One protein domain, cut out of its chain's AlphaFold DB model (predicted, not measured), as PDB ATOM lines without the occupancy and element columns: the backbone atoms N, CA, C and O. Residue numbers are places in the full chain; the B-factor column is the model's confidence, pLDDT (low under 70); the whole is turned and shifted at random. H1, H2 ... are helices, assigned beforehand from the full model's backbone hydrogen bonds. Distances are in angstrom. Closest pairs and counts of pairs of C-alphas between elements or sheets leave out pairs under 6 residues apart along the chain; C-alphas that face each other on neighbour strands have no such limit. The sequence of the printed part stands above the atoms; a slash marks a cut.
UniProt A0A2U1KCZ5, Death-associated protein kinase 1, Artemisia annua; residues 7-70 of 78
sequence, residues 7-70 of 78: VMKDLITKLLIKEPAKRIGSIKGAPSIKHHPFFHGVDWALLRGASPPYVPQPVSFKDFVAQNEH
ATOM      1  N   VAL A   7     230.998 233.910 320.842       95.75
ATOM      2  CA  VAL A   7     229.874 233.005 320.551       95.75
ATOM      3  C   VAL A   7     228.565 233.416 321.234       95.75
ATOM      4  O   VAL A   7     227.491 233.199 320.682       95.75
ATOM      5  N   MET A   8     228.627 234.036 322.414       95.69
ATOM      6  CA  MET A   8     227.446 234.557 323.103       95.69
ATOM      7  C   MET A   8     226.930 235.810 322.396       95.69
ATOM      8  O   MET A   8     225.738 235.918 322.111       95.69
ATOM      9  N   LYS A   9     227.831 236.741 322.057       96.06
ATOM     10  CA  LYS A   9     227.475 237.964 321.326       96.06
ATOM     11  C   LYS A   9     226.844 237.648 319.967       96.06
ATOM     12  O   LYS A   9     225.870 238.295 319.585       96.06
ATOM     13  N   ASP A  10     227.372 236.650 319.263       97.25
ATOM     14  CA  ASP A  10     226.831 236.168 317.990       97.25
ATOM     15  C   ASP A  10     225.404 235.614 318.145       97.25
ATOM     16  O   ASP A  10     224.500 236.032 317.417       97.25
ATOM     17  N   LEU A  11     225.166 234.768 319.158       97.75
ATOM     18  CA  LEU A  11     223.827 234.250 319.460       97.75
ATOM     19  C   LEU A  11     222.831 235.387 319.717       97.75
ATOM     20  O   LEU A  11     221.767 235.432 319.097       97.75
ATOM     21  N   ILE A  12     223.184 236.315 320.613       97.56
ATOM     22  CA  ILE A  12     222.323 237.440 321.002       97.56
ATOM     23  C   ILE A  12     222.003 238.309 319.783       97.56
ATOM     24  O   ILE A  12     220.845 238.640 319.543       97.56
ATOM     25  N   THR A  13     223.012 238.622 318.968       97.44
ATOM     26  CA  THR A  13     222.839 239.454 317.769       97.44
ATOM     27  C   THR A  13     221.880 238.803 316.770       97.44
ATOM     28  O   THR A  13     221.022 239.484 316.215       97.44
ATOM     29  N   LYS A  14     221.969 237.481 316.574       97.50
ATOM     30  CA  LYS A  14     221.093 236.721 315.667       97.50
ATOM     31  C   LYS A  14     219.661 236.557 316.188       97.50
ATOM     32  O   LYS A  14     218.729 236.488 315.384       97.50
ATOM     33  N   LEU A  15     219.472 236.483 317.506       98.06
ATOM     34  CA  LEU A  15     218.146 236.439 318.135       98.06
ATOM     35  C   LEU A  15     217.441 237.798 318.075       98.06
ATOM     36  O   LEU A  15     216.233 237.855 317.854       98.06
ATOM     37  N   LEU A  16     218.194 238.887 318.231       97.81
ATOM     38  CA  LEU A  16     217.671 240.251 318.326       97.81
ATOM     39  C   LEU A  16     217.669 241.009 316.989       97.81
ATOM     40  O   LEU A  16     217.612 242.240 316.971       97.81
ATOM     41  N   ILE A  17     217.691 240.304 315.853       98.19
ATOM     42  CA  ILE A  17     217.518 240.951 314.548       98.19
ATOM     43  C   ILE A  17     216.141 241.628 314.506       98.19
ATOM     44  O   ILE A  17     215.103 240.990 314.719       98.19
ATOM     45  N   LYS A  18     216.137 242.936 314.214       98.19
ATOM     46  CA  LYS A  18     214.928 243.775 314.179       98.19
ATOM     47  C   LYS A  18     213.842 243.160 313.297       98.19
ATOM     48  O   LYS A  18     212.697 243.037 313.727       98.19
ATOM     49  N   GLU A  19     214.220 242.739 312.093       98.00
ATOM     50  CA  GLU A  19     213.334 242.072 311.142       98.00
ATOM     51  C   GLU A  19     213.060 240.614 311.562       98.00
ATOM     52  O   GLU A  19     213.978 239.788 311.520       98.00
ATOM     53  N   PRO A  20     211.815 240.251 311.934       96.75
ATOM     54  CA  PRO A  20     211.510 238.929 312.481       96.75
ATOM     55  C   PRO A  20     211.855 237.777 311.536       96.75
ATOM     56  O   PRO A  20     212.380 236.764 311.985       96.75
ATOM     57  N   ALA A  21     211.638 237.941 310.228       97.38
ATOM     58  CA  ALA A  21     211.926 236.913 309.224       97.38
ATOM     59  C   ALA A  21     213.419 236.542 309.136       97.38
ATOM     60  O   ALA A  21     213.755 235.442 308.701       97.38
ATOM     61  N   LYS A  22     214.314 237.436 309.580       97.38
ATOM     62  CA  LYS A  22     215.769 237.234 309.557       97.38
ATOM     63  C   LYS A  22     216.340 236.679 310.863       97.38
ATOM     64  O   LYS A  22     217.511 236.308 310.880       97.38
ATOM     65  N   ARG A  23     215.559 236.618 311.948       98.06
ATOM     66  CA  ARG A  23     216.035 236.080 313.234       98.06
ATOM     67  C   ARG A  23     216.410 234.607 313.105       98.06
ATOM     68  O   ARG A  23     215.806 233.843 312.346       98.06
ATOM     69  N   ILE A  24     217.393 234.182 313.894       97.88
ATOM     70  CA  ILE A  24     217.700 232.756 314.012       97.88
ATOM     71  C   ILE A  24     216.477 232.001 314.541       97.88
ATOM     72  O   ILE A  24     215.866 232.381 315.535       97.88
ATOM     73  N   GLY A  25     216.114 230.928 313.844       97.19
ATOM     74  CA  GLY A  25     214.947 230.111 314.169       97.19
ATOM     75  C   GLY A  25     213.656 230.498 313.445       97.19
ATOM     76  O   GLY A  25     212.716 229.715 313.487       97.19
ATOM     77  N   SER A  26     213.612 231.602 312.694       97.38
ATOM     78  CA  SER A  26     212.395 231.983 311.957       97.38
ATOM     79  C   SER A  26     212.061 231.051 310.790       97.38
ATOM     80  O   SER A  26     210.892 230.841 310.495       97.38
ATOM     81  N   ILE A  27     213.073 230.464 310.141       94.94
ATOM     82  CA  ILE A  27     212.877 229.572 308.982       94.94
ATOM     83  C   ILE A  27     212.875 228.098 309.404       94.94
ATOM     84  O   ILE A  27     211.977 227.345 309.052       94.94
ATOM     85  N   LYS A  28     213.896 227.669 310.156       94.81
ATOM     86  CA  LYS A  28     214.098 226.255 310.533       94.81
ATOM     87  C   LYS A  28     213.663 225.933 311.970       94.81
ATOM     88  O   LYS A  28     213.907 224.826 312.438       94.81
ATOM     89  N   GLY A  29     213.064 226.889 312.682       96.38
ATOM     90  CA  GLY A  29     212.598 226.710 314.057       96.38
ATOM     91  C   GLY A  29     213.715 226.582 315.098       96.38
ATOM     92  O   GLY A  29     214.878 226.935 314.879       96.38
ATOM     93  N   ALA A  30     213.348 226.012 316.248       96.62
ATOM     94  CA  ALA A  30     214.238 225.777 317.384       96.62
ATOM     95  C   ALA A  30     215.551 225.023 317.061       96.62
ATOM     96  O   ALA A  30     216.560 225.348 317.693       96.62
ATOM     97  N   PRO A  31     215.618 224.071 316.100       97.06
ATOM     98  CA  PRO A  31     216.877 223.432 315.718       97.06
ATOM     99  C   PRO A  31     218.012 224.408 315.390       97.06
ATOM    100  O   PRO A  31     219.144 224.150 315.786       97.06
ATOM    101  N   SER A  32     217.743 225.542 314.735       97.31
ATOM    102  CA  SER A  32     218.799 226.527 314.445       97.31
ATOM    103  C   SER A  32     219.432 227.109 315.706       97.31
ATOM    104  O   SER A  32     220.620 227.406 315.715       97.31
ATOM    105  N   ILE A  33     218.642 227.263 316.768       97.75
ATOM    106  CA  ILE A  33     219.106 227.792 318.052       97.75
ATOM    107  C   ILE A  33     219.895 226.709 318.790       97.75
ATOM    108  O   ILE A  33     221.005 226.967 319.239       97.75
ATOM    109  N   LYS A  34     219.369 225.476 318.845       96.62
ATOM    110  CA  LYS A  34     220.004 224.336 319.534       96.62
ATOM    111  C   LYS A  34     221.386 223.974 318.983       96.62
ATOM    112  O   LYS A  34     222.242 223.562 319.755       96.62
ATOM    113  N   HIS A  35     221.602 224.132 317.674       96.69
ATOM    114  CA  HIS A  35     222.888 223.852 317.016       96.69
ATOM    115  C   HIS A  35     223.881 225.024 317.061       96.69
ATOM    116  O   HIS A  35     224.977 224.920 316.512       96.69
ATOM    117  N   HIS A  36     223.519 226.159 317.662       97.81
ATOM    118  CA  HIS A  36     224.434 227.289 317.770       97.81
ATOM    119  C   HIS A  36     225.659 226.917 318.632       97.81
ATOM    120  O   HIS A  36     225.467 226.303 319.681       97.81
ATOM    121  N   PRO A  37     226.895 227.344 318.290       97.31
ATOM    122  CA  PRO A  37     228.103 227.014 319.063       97.31
ATOM    123  C   PRO A  37     228.043 227.376 320.552       97.31
ATOM    124  O   PRO A  37     228.707 226.752 321.371       97.31
ATOM    125  N   PHE A  38     227.223 228.366 320.909       96.75
ATOM    126  CA  PHE A  38     226.943 228.724 322.304       96.75
ATOM    127  C   PHE A  38     226.383 227.550 323.130       96.75
ATOM    128  O   PHE A  38     226.682 227.446 324.312       96.75
ATOM    129  N   PHE A  39     225.600 226.660 322.511       96.19
ATOM    130  CA  PHE A  39     225.011 225.480 323.153       96.19
ATOM    131  C   PHE A  39     225.796 224.189 322.861       96.19
ATOM    132  O   PHE A  39     225.259 223.091 323.007       96.19
ATOM    133  N   HIS A  40     227.058 224.288 322.428       95.25
ATOM    134  CA  HIS A  40     227.895 223.106 322.228       95.25
ATOM    135  C   HIS A  40     228.059 222.339 323.550       95.25
ATOM    136  O   HIS A  40     228.362 222.927 324.586       95.25
ATOM    137  N   GLY A  41     227.834 221.024 323.513       92.81
ATOM    138  CA  GLY A  41     227.886 220.152 324.689       92.81
ATOM    139  C   GLY A  41     226.563 220.034 325.450       92.81
ATOM    140  O   GLY A  41     226.482 219.244 326.386       92.81
ATOM    141  N   VAL A  42     225.512 220.758 325.047       94.69
ATOM    142  CA  VAL A  42     224.176 220.589 325.632       94.69
ATOM    143  C   VAL A  42     223.496 219.358 325.039       94.69
ATOM    144  O   VAL A  42     223.150 219.331 323.855       94.69
ATOM    145  N   ASP A  43     223.235 218.361 325.882       94.94
ATOM    146  CA  ASP A  43     222.333 217.262 325.552       94.94
ATOM    147  C   ASP A  43     220.877 217.684 325.798       94.94
ATOM    148  O   ASP A  43     220.356 217.665 326.917       94.94
ATOM    149  N   TRP A  44     220.199 218.078 324.722       94.50
ATOM    150  CA  TRP A  44     218.806 218.519 324.770       94.50
ATOM    151  C   TRP A  44     217.808 217.397 325.088       94.50
ATOM    152  O   TRP A  44     216.691 217.705 325.506       94.50
ATOM    153  N   ALA A  45     218.170 216.126 324.879       95.19
ATOM    154  CA  ALA A  45     217.312 214.990 325.210       95.19
ATOM    155  C   ALA A  45     217.378 214.661 326.711       95.19
ATOM    156  O   ALA A  45     216.361 214.297 327.303       95.19
ATOM    157  N   LEU A  46     218.546 214.855 327.333       94.38
ATOM    158  CA  LEU A  46     218.794 214.547 328.747       94.38
ATOM    159  C   LEU A  46     218.768 215.764 329.681       94.38
ATOM    160  O   LEU A  46     218.989 215.611 330.880       94.38
ATOM    161  N   LEU A  47     218.433 216.954 329.178       92.81
ATOM    162  CA  LEU A  47     218.490 218.210 329.937       92.81
ATOM    163  C   LEU A  47     217.789 218.152 331.308       92.81
ATOM    164  O   LEU A  47     218.288 218.717 332.273       92.81
ATOM    165  N   ARG A  48     216.653 217.444 331.416       91.81
ATOM    166  CA  ARG A  48     215.897 217.305 332.680       91.81
ATOM    167  C   ARG A  48     216.577 216.419 333.726       91.81
ATOM    168  O   ARG A  48     216.225 216.510 334.894       91.81
ATOM    169  N   GLY A  49     217.487 215.544 333.305       91.69
ATOM    170  CA  GLY A  49     218.262 214.674 334.193       91.69
ATOM    171  C   GLY A  49     219.628 215.248 334.568       91.69
ATOM    172  O   GLY A  49     220.310 214.673 335.411       91.69
ATOM    173  N   ALA A  50     220.047 216.356 333.950       91.56
ATOM    174  CA  ALA A  50     221.306 217.005 334.280       91.56
ATOM    175  C   ALA A  50     221.239 217.641 335.676       91.56
ATOM    176  O   ALA A  50     220.222 218.223 336.059       91.56
ATOM    177  N   SER A  51     222.345 217.571 336.422       92.12
ATOM    178  CA  SER A  51     222.463 218.316 337.675       92.12
ATOM    179  C   SER A  51     222.362 219.813 337.373       92.12
ATOM    180  O   SER A  51     223.133 220.306 336.543       92.12
ATOM    181  N   PRO A  52     221.451 220.558 338.021       91.94
ATOM    182  CA  PRO A  52     221.364 221.990 337.813       91.94
ATOM    183  C   PRO A  52     222.646 222.665 338.329       91.94
ATOM    184  O   PRO A  52     223.230 222.210 339.316       91.94
ATOM    185  N   PRO A  53     223.087 223.766 337.700       91.75
ATOM    186  CA  PRO A  53     224.265 224.509 338.151       91.75
ATOM    187  C   PRO A  53     224.048 225.198 339.506       91.75
ATOM    188  O   PRO A  53     225.008 225.583 340.166       91.75
ATOM    189  N   TYR A  54     222.791 225.365 339.918       94.19
ATOM    190  CA  TYR A  54     222.406 225.957 341.187       94.19
ATOM    191  C   TYR A  54     221.133 225.285 341.708       94.19
ATOM    192  O   TYR A  54     220.151 225.162 340.975       94.19
ATOM    193  N   VAL A  55     221.155 224.872 342.977       91.94
ATOM    194  CA  VAL A  55     219.982 224.387 343.712       91.94
ATOM    195  C   VAL A  55     219.667 225.424 344.792       91.94
ATOM    196  O   VAL A  55     220.506 225.633 345.671       91.94
ATOM    197  N   PRO A  56     218.511 226.110 344.733       88.75
ATOM    198  CA  PRO A  56     218.141 227.079 345.756       88.75
ATOM    199  C   PRO A  56     217.909 226.397 347.106       88.75
ATOM    200  O   PRO A  56     217.499 225.237 347.173       88.75
ATOM    201  N   GLN A  57     218.151 227.146 348.183       89.00
ATOM    202  CA  GLN A  57     217.853 226.675 349.532       89.00
ATOM    203  C   GLN A  57     216.344 226.439 349.692       89.00
ATOM    204  O   GLN A  57     215.550 227.238 349.180       89.00
ATOM    205  N   PRO A  58     215.928 225.376 350.402       86.62
ATOM    206  CA  PRO A  58     214.530 225.177 350.744       86.62
ATOM    207  C   PRO A  58     214.007 226.381 351.523       86.62
ATOM    208  O   PRO A  58     214.592 226.804 352.516       86.62
ATOM    209  N   VAL A  59     212.892 226.919 351.060       82.12
ATOM    210  CA  VAL A  59     212.207 228.069 351.648       82.12
ATOM    211  C   VAL A  59     210.980 227.543 352.377       82.12
ATOM    212  O   VAL A  59     210.202 226.772 351.808       82.12
ATOM    213  N   SER A  60     210.820 227.897 353.656       82.81
ATOM    214  CA  SER A  60     209.615 227.507 354.382       82.81
ATOM    215  C   SER A  60     208.434 228.348 353.898       82.81
ATOM    216  O   SER A  60     208.596 229.487 353.461       82.81
ATOM    217  N   PHE A  61     207.218 227.808 353.997       75.31
ATOM    218  CA  PHE A  61     206.009 228.570 353.665       75.31
ATOM    219  C   PHE A  61     205.915 229.882 354.465       75.31
ATOM    220  O   PHE A  61     205.443 230.888 353.948       75.31
ATOM    221  N   LYS A  62     206.424 229.892 355.705       73.75
ATOM    222  CA  LYS A  62     206.473 231.094 356.544       73.75
ATOM    223  C   LYS A  62     207.426 232.152 355.979       73.75
ATOM    224  O   LYS A  62     207.072 233.325 355.978       73.75
ATOM    225  N   ASP A  63     208.576 231.739 355.447       75.00
ATOM    226  CA  ASP A  63     209.564 232.657 354.862       75.00
ATOM    227  C   ASP A  63     209.065 233.257 353.538       75.00
ATOM    228  O   ASP A  63     209.255 234.443 353.283       75.00
ATOM    229  N   PHE A  64     208.364 232.463 352.722       72.00
ATOM    230  CA  PHE A  64     207.733 232.939 351.485       72.00
ATOM    231  C   PHE A  64     206.658 234.001 351.727       72.00
ATOM    232  O   PHE A  64     206.568 234.966 350.970       72.00
ATOM    233  N   VAL A  65     205.816 233.814 352.749       69.25
ATOM    234  CA  VAL A  65     204.760 234.779 353.086       69.25
ATOM    235  C   VAL A  65     205.377 236.067 353.631       69.25
ATOM    236  O   VAL A  65     205.042 237.138 353.140       69.25
ATOM    237  N   ALA A  66     206.360 235.974 354.533       65.06
ATOM    238  CA  ALA A  66     207.036 237.143 355.097       65.06
ATOM    239  C   ALA A  66     207.776 237.998 354.044       65.06
ATOM    240  O   ALA A  66     207.868 239.213 354.192       65.06
ATOM    241  N   GLN A  67     208.287 237.391 352.965       59.41
ATOM    242  CA  GLN A  67     208.907 238.126 351.851       59.41
ATOM    243  C   GLN A  67     207.890 238.817 350.931       59.41
ATOM    244  O   GLN A  67     208.222 239.828 350.315       59.41
ATOM    245  N   ASN A  68     206.662 238.295 350.846       59.34
ATOM    246  CA  ASN A  68     205.583 238.879 350.046       59.34
ATOM    247  C   ASN A  68     204.736 239.902 350.822       59.34
ATOM    248  O   ASN A  68     203.932 240.588 350.209       59.34
ATOM    249  N   GLU A  69     204.915 240.054 352.138       56.31
ATOM    250  CA  GLU A  69     204.252 241.103 352.933       56.31
ATOM    251  C   GLU A  69     204.885 242.498 352.762       56.31
ATOM    252  O   GLU A  69     204.415 243.462 353.358       56.31
ATOM    253  N   HIS A  70     205.896 242.654 351.898       54.16
ATOM    254  CA  HIS A  70     206.344 243.976 351.440       54.16
ATOM    255  C   HIS A  70     205.513 244.513 350.260       54.16
ATOM    256  O   HIS A  70     206.023 245.228 349.398       54.16
TER     257      HIS A  70
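AT A GLANCE: This is residues 7 to 70 of the 78 residues of the protein "Death-associated protein kinase 1" of Artemisia annua (UniProt A0A2U1KCZ5). Little regular structure is found here: two short helices, H1 and H2, sit among loops, and a long arm, residues 51 to 70, sticks out and bears H3 far from them. The printed part has 64 residues, with helices H1, H2, H3 in that order and no named strand; the class is all helix, though helices hold only 22 residues. It is extended, with a radius of gyration of the C-alphas of 18.4 A, and spans 48 by 30 by 19 A.

HOW THE PARTS SIT: Start at H1, residues 7 to 15, which touches no helix. H2, residues 30 to 34, is only just apart from it, at 8.1 A. H3, residues 61 to 68, is apart from both. In each helix, every O i to N i+4 pair is within hydrogen-bond range.

IN THESE COORDINATES: Find C-alpha 7 at (229.874, 233.005, 320.551); from there H1 runs 12.5 A to C-alpha 15. H2 covers 6.3 A. H3 runs 10.9 A to C-alpha 68 at (205.583, 238.879, 350.046).

THE WHOLE: The C-alphas of Lys 22 and Lys 62, the two farthest apart, are 48.3 A apart. Both links are long, 14 and 26 residues. The printed part has no cut. Look for pLDDT under 70 at residues 65 to 70.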